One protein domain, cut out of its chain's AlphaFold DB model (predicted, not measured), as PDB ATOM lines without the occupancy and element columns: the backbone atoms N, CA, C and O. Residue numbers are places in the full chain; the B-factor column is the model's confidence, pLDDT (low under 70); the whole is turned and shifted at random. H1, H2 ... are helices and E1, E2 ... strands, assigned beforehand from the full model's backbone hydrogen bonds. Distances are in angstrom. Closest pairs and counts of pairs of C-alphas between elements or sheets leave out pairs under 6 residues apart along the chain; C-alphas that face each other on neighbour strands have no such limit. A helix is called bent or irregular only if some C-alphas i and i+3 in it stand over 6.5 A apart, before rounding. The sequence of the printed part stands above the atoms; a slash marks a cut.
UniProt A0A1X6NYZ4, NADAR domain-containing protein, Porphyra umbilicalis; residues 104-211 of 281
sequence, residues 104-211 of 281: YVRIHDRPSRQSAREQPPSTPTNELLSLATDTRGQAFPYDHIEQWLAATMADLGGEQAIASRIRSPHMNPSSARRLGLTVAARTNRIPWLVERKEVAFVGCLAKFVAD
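What this domain is: This is residues 104 to 211 of the 281 residues of the protein "NADAR domain-containing protein" of Porphyra umbilicalis (UniProt A0A1X6NYZ4). Three helices, H2, H3 and H4, pack side by side in a small triangular bundle at one end of the domain, and the long kinked helix H5 crosses H2 at a slant and reaches the short helix H1 near the other end. A long stretch without a named element, residues 104 to 123, leads into H1, and the two C-alphas farthest apart are those of Gln 119 in that stretch and Ala 185 in H4. The printed part has 108 residues, with five named helices and one named strand in the order H1, E1, H2, H3, H4, H5, and its class is mostly helix. It is compact, with a radius of gyration of the C-alphas of 14.0 A and spans of 39 by 30 by 22 A.

How they stand to each other: The hub is H2, residues 145 to 156, which touches three helices. It forms a helical hairpin with H3, residues 160 to 166, at a shallow tilt of 6 degrees, opposite ways; their closest C-alphas, Ala 151 and Ala 163, are 4.7 A apart. H2 touches H4, residues 173 to 186, at a shallow tilt of 22 degrees, the same way, with the C-alphas of Ala 150 and Gly 180 closest at 4.4 A. H3 and H4 form a second hairpin at a shallow tilt of 20 degrees, with Ile 166 and Ala 176 closest at 5.9 A between C-alphas. H2 also touches H5, residues 190 to 210, opposite ways at a tilt of 37 degrees, only just steep, and the closest C-alphas, Ile 145 and Gly 203, are 5.8 A apart. H1, residues 124 to 132, touches H5 at residues 202 to 209 alone, opposite ways at 35.3 degrees, only just steep; Leu 129 and Val 202 are closest, 6.7 A between C-alphas. The helix packing is part aligned, part crossed, with three of these five tilts shallow. H1 is apart from H2, H3 and H4, and H3 is apart from H5. E1, residues 140 to 142, pairs with no named strand; its closest C-alpha pair with H2 is Tyr 142 and Trp 148, at 6.2 A. Each O i to N i+4 pair is within hydrogen-bond range in H1, H2, H3 and H4, and 15 of 17 are in H5.

Where its parts are: H1 begins at C-alpha 124, (135.794, 166.382, 188.063), and is 12.6 A long. After E1, H2 is 16.4 A long, H3 9.7 A and H4 20.1 A. H5, 30.5 A long, ends at C-alpha 210, (135.683, 175.163, 177.118). It has a kink of 47 degrees near residue 197 and is irregular, with C-alphas 194 and 197 7.7 A apart.

The domain as a whole: The C-alphas of Gln 119 and Ala 185 are 41.4 A apart. The printed part has no cut and no long link. Confidence is low, under 70, at residues 113 to 121; the mean pLDDT of the printed part is 92.2.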
ATOM      1  N   TYR A 104     149.147 164.903 175.037       97.31
ATOM      2  CA  TYR A 104     148.487 163.715 175.571       97.31
ATOM      3  C   TYR A 104     149.464 162.831 176.358       97.31
ATOM      4  O   TYR A 104     150.568 162.552 175.887       97.31
ATOM      5  N   VAL A 105     149.027 162.352 177.523       95.94
ATOM      6  CA  VAL A 105     149.736 161.356 178.335       95.94
ATOM      7  C   VAL A 105     149.036 160.006 178.172       95.94
ATOM      8  O   VAL A 105     147.839 159.872 178.465       95.94
ATOM      9  N   ARG A 106     149.791 159.004 177.701       95.94
ATOM     10  CA  ARG A 106     149.310 157.625 177.497       95.94
ATOM     11  C   ARG A 106     148.717 157.069 178.777       95.94
ATOM     12  O   ARG A 106     149.244 157.345 179.850       95.94
ATOM     13  N   ILE A 107     147.675 156.247 178.663       93.25
ATOM     14  CA  ILE A 107     146.948 155.700 179.821       93.25
ATOM     15  C   ILE A 107     147.902 155.051 180.833       93.25
ATOM     16  O   ILE A 107     147.780 155.296 182.031       93.25
ATOM     17  N   HIS A 108     148.875 154.275 180.348       91.25
ATOM     18  CA  HIS A 108     149.857 153.583 181.188       91.25
ATOM     19  C   HIS A 108     150.870 154.507 181.879       91.25
ATOM     20  O   HIS A 108     151.424 154.120 182.902       91.25
ATOM     21  N   ASP A 109     151.089 155.711 181.349       92.00
ATOM     22  CA  ASP A 109     152.052 156.681 181.880       92.00
ATOM     23  C   ASP A 109     151.387 157.714 182.807       92.00
ATOM     24  O   ASP A 109     152.060 158.605 183.333       92.00
ATOM     25  N   ARG A 110     150.061 157.646 182.996       89.44
ATOM     26  CA  ARG A 110     149.339 158.629 183.811       89.44
ATOM     27  C   ARG A 110     149.728 158.495 185.282       89.44
ATOM     28  O   ARG A 110     149.786 157.377 185.802       89.44
ATOM     29  N   PRO A 111     149.936 159.616 185.992       80.75
ATOM     30  CA  PRO A 111     150.178 159.569 187.422       80.75
ATOM     31  C   PRO A 111     148.961 158.978 188.141       80.75
ATOM     32  O   PRO A 111     147.813 159.173 187.737       80.75
ATOM     33  N   SER A 112     149.201 158.287 189.255       73.31
ATOM     34  CA  SER A 112     148.108 157.903 190.149       73.31
ATOM     35  C   SER A 112     147.389 159.162 190.656       73.31
ATOM     36  O   SER A 112     148.021 160.205 190.857       73.31
ATOM     37  N   ARG A 113     146.079 159.077 190.933       67.06
ATOM     38  CA  ARG A 113     145.317 160.206 191.513       67.06
ATOM     39  C   ARG A 113     145.960 160.775 192.784       67.06
ATOM     40  O   ARG A 113     145.811 161.956 193.070       67.06
ATOM     41  N   GLN A 114     146.665 159.934 193.543       59.41
ATOM     42  CA  GLN A 114     147.342 160.324 194.778       59.41
ATOM     43  C   GLN A 114     148.628 161.116 194.506       59.41
ATOM     44  O   GLN A 114     148.879 162.109 195.179       59.41
ATOM     45  N   SER A 115     149.409 160.726 193.494       59.69
ATOM     46  CA  SER A 115     150.674 161.385 193.137       59.69
ATOM     47  C   SER A 115     150.508 162.669 192.314       59.69
ATOM     48  O   SER A 115     151.469 163.407 192.146       59.69
ATOM     49  N   ALA A 116     149.315 162.934 191.775       58.34
ATOM     50  CA  ALA A 116     149.039 164.107 190.942       58.34
ATOM     51  C   ALA A 116     148.761 165.407 191.735       58.34
ATOM     52  O   ALA A 116     148.468 166.434 191.124       58.34
ATOM     53  N   ARG A 117     148.806 165.397 193.077       56.78
ATOM     54  CA  ARG A 117     148.354 166.532 193.904       56.78
ATOM     55  C   ARG A 117     149.487 167.423 194.422       56.78
ATOM     56  O   ARG A 117     150.185 167.041 195.351       56.78
ATOM     57  N   GLU A 118     149.515 168.665 193.939       55.84
ATOM     58  CA  GLU A 118     149.959 169.837 194.724       55.84
ATOM     59  C   GLU A 118     148.803 170.828 194.993       55.84
ATOM     60  O   GLU A 118     148.805 171.494 196.022       55.84
ATOM     61  N   GLN A 119     147.736 170.834 194.181       53.72
ATOM     62  CA  GLN A 119     146.418 171.412 194.507       53.72
ATOM     63  C   GLN A 119     145.316 170.559 193.848       53.72
ATOM     64  O   GLN A 119     145.509 170.114 192.714       53.72
ATOM     65  N   PRO A 120     144.181 170.265 194.517       56.72
ATOM     66  CA  PRO A 120     143.130 169.470 193.904       56.72
ATOM     67  C   PRO A 120     142.448 170.270 192.778       56.72
ATOM     68  O   PRO A 120     142.101 171.435 192.983       56.72
ATOM     69  N   PRO A 121     142.235 169.668 191.600       62.28
ATOM     70  CA  PRO A 121     141.452 170.282 190.535       62.28
ATOM     71  C   PRO A 121     140.040 170.603 191.041       62.28
ATOM     72  O   PRO A 121     139.413 169.795 191.725       62.28
ATOM     73  N   SER A 122     139.550 171.798 190.710       70.44
ATOM     74  CA  SER A 122     138.294 172.355 191.237       70.44
ATOM     75  C   SER A 122     137.031 171.643 190.750       70.44
ATOM     76  O   SER A 122     135.967 171.833 191.332       70.44
ATOM     77  N   THR A 123     137.130 170.834 189.692       84.31
ATOM     78  CA  THR A 123     136.006 170.097 189.112       84.31
ATOM     79  C   THR A 123     136.436 168.696 188.657       84.31
ATOM     80  O   THR A 123     137.601 168.506 188.283       84.31
ATOM     81  N   PRO A 124     135.512 167.713 188.608       86.88
ATOM     82  CA  PRO A 124     135.794 166.382 188.063       86.88
ATOM     83  C   PRO A 124     136.350 166.418 186.631       86.88
ATOM     84  O   PRO A 124     137.227 165.627 186.282       86.88
ATOM     85  N   THR A 125     135.885 167.352 185.795       91.44
ATOM     86  CA  THR A 125     136.399 167.520 184.427       91.44
ATOM     87  C   THR A 125     137.858 167.969 184.407       91.44
ATOM     88  O   THR A 125     138.661 167.391 183.674       91.44
ATOM     89  N   ASN A 126     138.225 168.947 185.241       88.88
ATOM     90  CA  ASN A 126     139.596 169.439 185.350       88.88
ATOM     91  C   ASN A 126     140.535 168.345 185.871       88.88
ATOM     92  O   ASN A 126     141.667 168.242 185.400       88.88
ATOM     93  N   GLU A 127     140.060 167.480 186.775       89.06
ATOM     94  CA  GLU A 127     140.823 166.316 187.229       89.06
ATOM     95  C   GLU A 127     141.166 165.388 186.068       89.06
ATOM     96  O   GLU A 127     142.340 165.092 185.838       89.06
ATOM     97  N   LEU A 128     140.163 164.985 185.289       92.25
ATOM     98  CA  LEU A 128     140.360 164.086 184.155       92.25
ATOM     99  C   LEU A 128     141.309 164.675 183.107       92.25
ATOM    100  O   LEU A 128     142.187 163.964 182.616       92.25
ATOM    101  N   LEU A 129     141.175 165.968 182.794       93.81
ATOM    102  CA  LEU A 129     142.060 166.644 181.842       93.81
ATOM    103  C   LEU A 129     143.499 166.753 182.370       93.81
ATOM    104  O   LEU A 129     144.436 166.499 181.613       93.81
ATOM    105  N   SER A 130     143.683 167.052 183.662       91.00
ATOM    106  CA  SER A 130     145.012 167.154 184.287       91.00
ATOM    107  C   SER A 130     145.761 165.819 184.357       91.00
ATOM    108  O   SER A 130     146.984 165.794 184.289       91.00
ATOM    109  N   LEU A 131     145.037 164.699 184.455       91.50
ATOM    110  CA  LEU A 131     145.625 163.357 184.430       91.50
ATOM    111  C   LEU A 131     145.976 162.904 183.010       91.50
ATOM    112  O   LEU A 131     146.895 162.110 182.822       91.50
ATOM    113  N   ALA A 132     145.211 163.359 182.017       94.25
ATOM    114  CA  ALA A 132     145.338 162.920 180.633       94.25
ATOM    115  C   ALA A 132     146.248 163.805 179.772       94.25
ATOM    116  O   ALA A 132     146.551 163.434 178.634       94.25
ATOM    117  N   THR A 133     146.676 164.960 180.284       94.38
ATOM    118  CA  THR A 133     147.547 165.889 179.562       94.38
ATOM    119  C   THR A 133     148.712 166.366 180.411       94.38
ATOM    120  O   THR A 133     148.613 166.482 181.628       94.38
ATOM    121  N   ASP A 134     149.839 166.624 179.753       91.38
ATOM    122  CA  ASP A 134     151.027 167.170 180.393       91.38
ATOM    123  C   ASP A 134     150.760 168.612 180.841       91.38
ATOM    124  O   ASP A 134     150.655 169.521 180.014       91.38
ATOM    125  N   THR A 135     150.646 168.802 182.155       85.12
ATOM    126  CA  THR A 135     150.411 170.100 182.800       85.12
ATOM    127  C   THR A 135     151.680 170.935 182.960       85.12
ATOM    128  O   THR A 135     151.586 172.125 183.251       85.12
ATOM    129  N   ARG A 136     152.864 170.335 182.781       85.38
ATOM    130  CA  ARG A 136     154.161 171.028 182.870       85.38
ATOM    131  C   ARG A 136     154.613 171.556 181.510       85.38
ATOM    132  O   ARG A 136     155.375 172.519 181.446       85.38
ATOM    133  N   GLY A 137     154.172 170.905 180.438       85.38
ATOM    134  CA  GLY A 137     154.432 171.304 179.063       85.38
ATOM    135  C   GLY A 137     153.616 172.517 178.609       85.38
ATOM    136  O   GLY A 137     152.621 172.909 179.213       85.38
ATOM    137  N   GLN A 138     154.028 173.108 177.485       88.44
ATOM    138  CA  GLN A 138     153.279 174.196 176.860       88.44
ATOM    139  C   GLN A 138     151.969 173.668 176.259       88.44
ATOM    140  O   GLN A 138     151.976 172.803 175.377       88.44
ATOM    141  N   ALA A 139     150.846 174.219 176.717       95.12
ATOM    142  CA  ALA A 139     149.541 173.954 176.132       95.12
ATOM    143  C   ALA A 139     149.379 174.657 174.776       95.12
ATOM    144  O   ALA A 139     149.963 175.714 174.528       95.12
ATOM    145  N   PHE A 140     148.571 174.068 173.898       97.19
ATOM    146  CA  PHE A 140     148.326 174.561 172.548       97.19
ATOM    147  C   PHE A 140     146.816 174.738 172.299       97.19
ATOM    148  O   PHE A 140     146.042 173.857 172.690       97.19
ATOM    149  N   PRO A 141     146.375 175.845 171.668       97.81
ATOM    150  CA  PRO A 141     144.988 176.024 171.246       97.81
ATOM    151  C   PRO A 141     144.704 175.216 169.973       97.81
ATOM    152  O   PRO A 141     145.235 175.511 168.905       97.81
ATOM    153  N   TYR A 142     143.853 174.205 170.083       98.31
ATOM    154  CA  TYR A 142     143.354 173.423 168.956       98.31
ATOM    155  C   TYR A 142     142.048 174.030 168.452       98.31
ATOM    156  O   TYR A 142     141.142 174.244 169.248       98.31
ATOM    157  N   ASP A 143     141.926 174.261 167.146       97.94
ATOM    158  CA  ASP A 143     140.749 174.898 166.532       97.94
ATOM    159  C   ASP A 143     139.553 173.941 166.392       97.94
ATOM    160  O   ASP A 143     138.407 174.367 166.241       97.94
ATOM    161  N   HIS A 144     139.820 172.633 166.409       98.25
ATOM    162  CA  HIS A 144     138.825 171.572 166.303       98.25
ATOM    163  C   HIS A 144     139.420 170.223 166.754       98.25
ATOM    164  O   HIS A 144     140.640 170.027 166.784       98.25
ATOM    165  N   ILE A 145     138.562 169.242 167.056       98.31
ATOM    166  CA  ILE A 145     138.992 167.926 167.568       98.31
ATOM    167  C   ILE A 145     139.869 167.176 166.554       98.31
ATOM    168  O   ILE A 145     140.828 166.526 166.957       98.31
ATOM    169  N   GLU A 146     139.611 167.283 165.246       98.00
ATOM    170  CA  GLU A 146     140.441 166.592 164.240       98.00
ATOM    171  C   GLU A 146     141.930 167.008 164.307       98.00
ATOM    172  O   GLU A 146     142.815 166.179 164.098       98.00
ATOM    173  N   GLN A 147     142.230 168.267 164.660       98.62
ATOM    174  CA  GLN A 147     143.602 168.754 164.830       98.62
ATOM    175  C   GLN A 147     144.262 168.087 166.037       98.62
ATOM    176  O   GLN A 147     145.405 167.642 165.949       98.62
ATOM    177  N   TRP A 148     143.523 167.976 167.142       98.62
ATOM    178  CA  TRP A 148     143.950 167.265 168.344       98.62
ATOM    179  C   TRP A 148     144.229 165.782 168.068       98.62
ATOM    180  O   TRP A 148     145.302 165.283 168.419       98.62
ATOM    181  N   LEU A 149     143.302 165.089 167.394       98.50
ATOM    182  CA  LEU A 149     143.445 163.673 167.039       98.50
ATOM    183  C   LEU A 149     144.692 163.445 166.178       98.50
ATOM    184  O   LEU A 149     145.509 162.580 166.488       98.50
ATOM    185  N   ALA A 150     144.866 164.244 165.123       98.38
ATOM    186  CA  ALA A 150     145.987 164.096 164.204       98.38
ATOM    187  C   ALA A 150     147.334 164.450 164.861       98.38
ATOM    188  O   ALA A 150     148.318 163.741 164.648       98.38
ATOM    189  N   ALA A 151     147.391 165.505 165.684       98.44
ATOM    190  CA  ALA A 151     148.607 165.878 166.410       98.44
ATOM    191  C   ALA A 151     149.013 164.794 167.415       98.44
ATOM    192  O   ALA A 151     150.182 164.426 167.486       98.44
ATOM    193  N   THR A 152     148.043 164.241 168.146       98.31
ATOM    194  CA  THR A 152     148.296 163.175 169.121       98.31
ATOM    195  C   THR A 152     148.700 161.871 168.438       98.31
ATOM    196  O   THR A 152     149.596 161.179 168.912       98.31
ATOM    197  N   MET A 153     148.101 161.548 167.287       98.44
ATOM    198  CA  MET A 153     148.542 160.418 166.467       98.44
ATOM    199  C   MET A 153     150.006 160.585 166.038       98.44
ATOM    200  O   MET A 153     150.780 159.638 166.150       98.44
ATOM    201  N   ALA A 154     150.395 161.783 165.588       98.25
ATOM    202  CA  ALA A 154     151.778 162.099 165.230       98.25
ATOM    203  C   ALA A 154     152.729 161.955 166.428       98.25
ATOM    204  O   ALA A 154     153.793 161.356 166.288       98.25
ATOM    205  N   ASP A 155     152.326 162.428 167.608       97.44
ATOM    206  CA  ASP A 155     153.105 162.281 168.840       97.44
ATOM    207  C   ASP A 155     153.339 160.808 169.202       97.44
ATOM    208  O   ASP A 155     154.480 160.407 169.434       97.44
ATOM    209  N   LEU A 156     152.278 159.993 169.195       97.50
ATOM    210  CA  LEU A 156     152.342 158.558 169.498       97.50
ATOM    211  C   LEU A 156     153.129 157.765 168.448       97.50
ATOM    212  O   LEU A 156     153.751 156.757 168.779       97.50
ATOM    213  N   GLY A 157     153.107 158.218 167.195       96.88
ATOM    214  CA  GLY A 157     153.885 157.654 166.094       96.88
ATOM    215  C   GLY A 157     155.343 158.124 166.047       96.88
ATOM    216  O   GLY A 157     156.088 157.660 165.189       96.88
ATOM    217  N   GLY A 158     155.764 159.039 166.930       96.94
ATOM    218  CA  GLY A 158     157.117 159.609 166.929       96.94
ATOM    219  C   GLY A 158     157.382 160.639 165.818       96.94
ATOM    220  O   GLY A 158     158.512 161.085 165.644       96.94
ATOM    221  N   GLU A 159     156.353 161.077 165.095       97.81
ATOM    222  CA  GLU A 159     156.433 161.988 163.945       97.81
ATOM    223  C   GLU A 159     156.375 163.462 164.382       97.81
ATOM    224  O   GLU A 159     155.448 164.213 164.064       97.81
ATOM    225  N   GLN A 160     157.394 163.904 165.123       96.62
ATOM    226  CA  GLN A 160     157.435 165.235 165.755       96.62
ATOM    227  C   GLN A 160     157.362 166.403 164.758       96.62
ATOM    228  O   GLN A 160     156.760 167.442 165.050       96.62
ATOM    229  N   ALA A 161     157.928 166.238 163.559       97.69
ATOM    230  CA  ALA A 161     157.842 167.241 162.498       97.69
ATOM    231  C   ALA A 161     156.399 167.403 161.985       97.69
ATOM    232  O   ALA A 161     155.937 168.524 161.758       97.69
ATOM    233  N   ILE A 162     155.661 166.294 161.846       98.06
ATOM    234  CA  ILE A 162     154.248 166.325 161.454       98.06
ATOM    235  C   ILE A 162     153.399 166.886 162.598       98.06
ATOM    236  O   ILE A 162     152.562 167.750 162.345       98.06
ATOM    237  N   ALA A 163     153.649 166.472 163.844       97.69
ATOM    238  CA  ALA A 163     152.958 166.999 165.022       97.69
ATOM    239  C   ALA A 163     153.088 168.526 165.117       97.69
ATOM    240  O   ALA A 163     152.085 169.223 165.275       97.69
ATOM    241  N   SER A 164     154.302 169.054 164.931       97.12
ATOM    242  CA  SER A 164     154.573 170.498 164.929       97.12
ATOM    243  C   SER A 164     153.841 171.222 163.800       97.12
ATOM    244  O   SER A 164     153.296 172.300 164.009       97.12
ATOM    245  N   ARG A 165     153.764 170.615 162.607       98.00
ATOM    246  CA  ARG A 165     152.997 171.172 161.485       98.00
ATOM    247  C   ARG A 165     151.492 171.174 161.750       98.00
ATOM    248  O   ARG A 165     150.823 172.109 161.335       98.00
ATOM    249  N   ILE A 166     150.953 170.132 162.385       98.25
ATOM    250  CA  ILE A 166     149.527 170.063 162.742       98.25
ATOM    251  C   ILE A 166     149.203 171.098 163.824       98.25
ATOM    252  O   ILE A 166     148.158 171.741 163.756       98.25
ATOM    253  N   ARG A 167     150.103 171.297 164.795       97.44
ATOM    254  CA  ARG A 167     150.014 172.330 165.838       97.44
ATOM    255  C   ARG A 167     150.418 173.714 165.309       97.44
ATOM    256  O   ARG A 167     151.253 174.400 165.889       97.44
ATOM    257  N   SER A 168     149.808 174.131 164.204       96.62
ATOM    258  CA  SER A 168     149.857 175.510 163.721       96.62
ATOM    259  C   SER A 168     148.490 176.177 163.905       96.62
ATOM    260  O   SER A 168     147.474 175.495 163.750       96.62
ATOM    261  N   PRO A 169     148.431 177.490 164.184       95.25
ATOM    262  CA  PRO A 169     147.167 178.223 164.209       95.25
ATOM    263  C   PRO A 169     146.403 178.091 162.888       95.25
ATOM    264  O   PRO A 169     147.023 177.989 161.824       95.25
ATOM    265  N   HIS A 170     145.072 178.128 162.949       93.88
ATOM    266  CA  HIS A 170     144.184 178.093 161.783       93.88
ATOM    267  C   HIS A 170     144.369 176.840 160.915       93.88
ATOM    268  O   HIS A 170     144.245 176.882 159.686       93.88
ATOM    269  N   MET A 171     144.686 175.709 161.549       97.06
ATOM    270  CA  MET A 171     144.790 174.434 160.850       97.06
ATOM    271  C   MET A 171     143.413 174.043 160.317       97.06
ATOM    272  O   MET A 171     142.435 173.968 161.050       97.06
ATOM    273  N   ASN A 172     143.328 173.776 159.015       96.81
ATOM    274  CA  ASN A 172     142.088 173.306 158.411       96.81
ATOM    275  C   ASN A 172     141.838 171.819 158.764       96.81
ATOM    276  O   ASN A 172     142.772 171.018 158.620       96.81
ATOM    277  N   PRO A 173     140.596 171.409 159.093       97.19
ATOM    278  CA  PRO A 173     140.271 170.019 159.425       97.19
ATOM    279  C   PRO A 173     140.714 168.987 158.388       97.19
ATOM    280  O   PRO A 173     141.340 167.983 158.730       97.19
ATOM    281  N   SER A 174     140.487 169.255 157.102       96.94
ATOM    282  CA  SER A 174     140.886 168.354 156.015       96.94
ATOM    283  C   SER A 174     142.408 168.245 155.885       96.94
ATOM    284  O   SER A 174     142.938 167.188 155.531       96.94
ATOM    285  N   SER A 175     143.140 169.320 156.188       98.00
ATOM    286  CA  SER A 175     144.606 169.306 156.222       98.00
ATOM    287  C   SER A 175     145.146 168.531 157.422       98.00
ATOM    288  O   SER A 175     146.038 167.705 157.226       98.00
ATOM    289  N   ALA A 176     144.578 168.723 158.618       98.19
ATOM    290  CA  ALA A 176     144.913 167.935 159.805       98.19
ATOM    291  C   ALA A 176     144.692 166.440 159.551       98.19
ATOM    292  O   ALA A 176     145.613 165.642 159.729       98.19
ATOM    293  N   ARG A 177     143.518 166.072 159.022       97.19
ATOM    294  CA  ARG A 177     143.188 164.689 158.665       97.19
ATOM    295  C   ARG A 177     144.200 164.076 157.706       97.19
ATOM    296  O   ARG A 177     144.689 162.976 157.940       97.19
ATOM    297  N   ARG A 178     144.545 164.778 156.625       98.12
ATOM    298  CA  ARG A 178     145.519 164.295 155.630       98.12
ATOM    299  C   ARG A 178     146.910 164.079 156.230       98.12
ATOM    300  O   ARG A 178     147.586 163.115 155.871       98.12
ATOM    301  N   LEU A 179     147.335 164.947 157.148       98.38
ATOM    302  CA  LEU A 179     148.585 164.761 157.886       98.38
ATOM    303  C   LEU A 179     148.494 163.557 158.833       98.38
ATOM    304  O   LEU A 179     149.405 162.736 158.836       98.38
ATOM    305  N   GLY A 180     147.375 163.377 159.539       97.50
ATOM    306  CA  GLY A 180     147.114 162.181 160.349       97.50
ATOM    307  C   GLY A 180     147.152 160.886 159.528       97.50
ATOM    308  O   GLY A 180     147.840 159.940 159.896       97.50
ATOM    309  N   LEU A 181     146.521 160.855 158.351       96.69
ATOM    310  CA  LEU A 181     146.599 159.710 157.431       96.69
ATOM    311  C   LEU A 181     148.036 159.436 156.961       96.69
ATOM    312  O   LEU A 181     148.417 158.281 156.788       96.69
ATOM    313  N   THR A 182     148.853 160.482 156.804       98.00
ATOM    314  CA  THR A 182     150.281 160.338 156.484       98.00
ATOM    315  C   THR A 182     151.042 159.665 157.630       98.00
ATOM    316  O   THR A 182     151.850 158.776 157.374       98.00
ATOM    317  N   VAL A 183     150.762 160.033 158.885       97.69
ATOM    318  CA  VAL A 183     151.332 159.368 160.073       97.69
ATOM    319  C   VAL A 183     150.900 157.905 160.126       97.69
ATOM    320  O   VAL A 183     151.742 157.020 160.279       97.69
ATOM    321  N   ALA A 184     149.604 157.635 159.947       95.56
ATOM    322  CA  ALA A 184     149.055 156.282 159.980       95.56
ATOM    323  C   ALA A 184     149.668 155.359 158.912       95.56
ATOM    324  O   ALA A 184     149.781 154.159 159.146       95.56
ATOM    325  N   ALA A 185     150.063 155.912 157.761       96.88
ATOM    326  CA  ALA A 185     150.716 155.172 156.684       96.88
ATOM    327  C   ALA A 185     152.220 154.931 156.914       96.88
ATOM    328  O   ALA A 185     152.787 154.036 156.293       96.88
ATOM    329  N   ARG A 186     152.880 155.732 157.761       95.69
ATOM    330  CA  ARG A 186     154.341 155.687 157.980       95.69
ATOM    331  C   ARG A 186     154.762 155.001 159.273       95.69
ATOM    332  O   ARG A 186     155.900 154.562 159.379       95.69
ATOM    333  N   THR A 187     153.869 154.939 160.254       96.06
ATOM    334  CA  THR A 187     154.201 154.538 161.624       96.06
ATOM    335  C   THR A 187     153.498 153.246 162.023       96.06
ATOM    336  O   THR A 187     152.495 152.840 161.432       96.06
ATOM    337  N   ASN A 188     154.018 152.586 163.059       94.56
ATOM    338  CA  ASN A 188     153.316 151.472 163.684       94.56
ATOM    339  C   ASN A 188     151.986 151.973 164.271       94.56
ATOM    340  O   ASN A 188     151.975 152.857 165.124       94.56
ATOM    341  N   ARG A 189     150.863 151.379 163.853       93.69
ATOM    342  CA  ARG A 189     149.529 151.789 164.315       93.69
ATOM    343  C   ARG A 189     149.188 151.320 165.726       93.69
ATOM    344  O   ARG A 189     148.238 151.847 166.296       93.69
ATOM    345  N   ILE A 190     149.916 150.358 166.297       96.19
ATOM    346  CA  ILE A 190     149.565 149.754 167.594       96.19
ATOM    347  C   ILE A 190     149.422 150.805 168.714       96.19
ATOM    348  O   ILE A 190     148.362 150.813 169.342       96.19
ATOM    349  N   PRO A 191     150.380 151.734 168.941       96.25
ATOM    350  CA  PRO A 191     150.230 152.762 169.974       96.25
ATOM    351  C   PRO A 191     148.971 153.616 169.790       96.25
ATOM    352  O   PRO A 191     148.265 153.902 170.751       96.25
ATOM    353  N   TRP A 192     148.643 153.974 168.545       97.25
ATOM    354  CA  TRP A 192     147.420 154.711 168.239       97.25
ATOM    355  C   TRP A 192     146.160 153.891 168.526       97.25
ATOM    356  O   TRP A 192     145.235 154.391 169.156       97.25
ATOM    357  N   LEU A 193     146.104 152.633 168.085       96.56
ATOM    358  CA  LEU A 193     144.917 151.786 168.235       96.56
ATOM    359  C   LEU A 193     144.549 151.533 169.703       96.56
ATOM    360  O   LEU A 193     143.363 151.431 170.015       96.56
ATOM    361  N   VAL A 194     145.548 151.466 170.587       97.12
ATOM    362  CA  VAL A 194     145.353 151.330 172.038       97.12
ATOM    363  C   VAL A 194     144.779 152.615 172.645       97.12
ATOM    364  O   VAL A 194     143.846 152.559 173.443       97.12
ATOM    365  N   GLU A 195     145.291 153.776 172.239       97.81
ATOM    366  CA  GLU A 195     144.998 155.056 172.897       97.81
ATOM    367  C   GLU A 195     143.825 155.831 172.258       97.81
ATOM    368  O   GLU A 195     143.196 156.657 172.919       97.81
ATOM    369  N   ARG A 196     143.474 155.568 170.987       97.56
ATOM    370  CA  ARG A 196     142.569 156.403 170.158       97.56
ATOM    371  C   ARG A 196     141.235 156.764 170.812       97.56
ATOM    372  O   ARG A 196     140.761 157.886 170.654       97.56
ATOM    373  N   LYS A 197     140.621 155.823 171.540       98.19
ATOM    374  CA  LYS A 197     139.316 156.031 172.195       98.19
ATOM    375  C   LYS A 197     139.431 157.061 173.314       98.19
ATOM    376  O   LYS A 197     138.586 157.940 173.448       98.19
ATOM    377  N   GLU A 198     140.500 156.960 174.092       98.06
ATOM    378  CA  GLU A 198     140.771 157.861 175.203       98.06
ATOM    379  C   GLU A 198     141.239 159.229 174.702       98.06
ATOM    380  O   GLU A 198     140.770 160.249 175.196       98.06
ATOM    381  N   VAL A 199     142.074 159.272 173.660       98.44
ATOM    382  CA  VAL A 199     142.462 160.525 172.995       98.44
ATOM    383  C   VAL A 199     141.226 161.278 172.492       98.44
ATOM    384  O   VAL A 199     141.109 162.485 172.711       98.44
ATOM    385  N   ALA A 200     140.277 160.583 171.853       98.50
ATOM    386  CA  ALA A 200     139.029 161.191 171.398       98.50
ATOM    387  C   ALA A 200     138.173 161.706 172.557       98.50
ATOM    388  O   ALA A 200     137.674 162.828 172.485       98.50
ATOM    389  N   PHE A 201     138.050 160.929 173.636       98.69
ATOM    390  CA  PHE A 201     137.367 161.359 174.853       98.69
ATOM    391  C   PHE A 201     137.979 162.643 175.429       98.69
ATOM    392  O   PHE A 201     137.244 163.591 175.680       98.69
ATOM    393  N   VAL A 202     139.305 162.713 175.575       98.56
ATOM    394  CA  VAL A 202     140.010 163.884 176.129       98.56
ATOM    395  C   VAL A 202     139.795 165.128 175.267       98.56
ATOM    396  O   VAL A 202     139.468 166.190 175.794       98.56
ATOM    397  N   GLY A 203     139.912 164.997 173.942       98.44
ATOM    398  CA  GLY A 203     139.669 166.107 173.018       98.44
ATOM    399  C   GLY A 203     138.218 166.591 173.043       98.44
ATOM    400  O   GLY A 203     137.965 167.793 173.073       98.44
ATOM    401  N   CYS A 204     137.254 165.665 173.085       98.69
ATOM    402  CA  CYS A 204     135.843 166.016 173.227       98.69
ATOM    403  C   CYS A 204     135.577 166.692 174.576       98.69
ATOM    404  O   CYS A 204     134.940 167.740 174.612       98.69
ATOM    405  N   LEU A 205     136.097 166.143 175.676       98.56
ATOM    406  CA  LEU A 205     135.921 166.706 177.011       98.56
ATOM    407  C   LEU A 205     136.427 168.147 177.064       98.56
ATOM    408  O   LEU A 205     135.697 169.028 177.501       98.56
ATOM    409  N   ALA A 206     137.632 168.399 176.553       98.19
ATOM    410  CA  ALA A 206     138.217 169.733 176.514       98.19
ATOM    411  C   ALA A 206     137.382 170.717 175.686       98.19
ATOM    412  O   ALA A 206     137.119 171.826 176.145       98.19
ATOM    413  N   LYS A 207     136.912 170.294 174.504       98.19
ATOM    414  CA  LYS A 207     136.020 171.093 173.655       98.19
ATOM    415  C   LYS A 207     134.749 171.506 174.395       98.19
ATOM    416  O   LYS A 207     134.410 172.683 174.418       98.19
ATOM    417  N   PHE A 208     134.033 170.542 174.972       98.06
ATOM    418  CA  PHE A 208     132.742 170.809 175.604       98.06
ATOM    419  C   PHE A 208     132.894 171.543 176.941       98.06
ATOM    420  O   PHE A 208     132.051 172.364 177.266       98.06
ATOM    421  N   VAL A 209     133.974 171.322 177.695       96.31
ATOM    422  CA  VAL A 209     134.258 172.079 178.928       96.31
ATOM    423  C   VAL A 209     134.632 173.536 178.633       96.31
ATOM    424  O   VAL A 209     134.311 174.411 179.432       96.31
ATOM    425  N   ALA A 210     135.285 173.809 177.501       96.50
ATOM    426  CA  ALA A 210     135.683 175.163 177.118       96.50
ATOM    427  C   ALA A 210     134.494 176.077 176.759       96.50
ATOM    428  O   ALA A 210     134.610 177.293 176.902       96.50
ATOM    429  N   ASP A 211     133.364 175.512 176.320       96.81
ATOM    430  CA  ASP A 211     132.166 176.264 175.931       96.81
ATOM    431  C   ASP A 211     130.915 175.755 176.682       96.81
ATOM    432  O   ASP A 211     130.358 174.706 176.333       96.81
TER     433      ASP A 211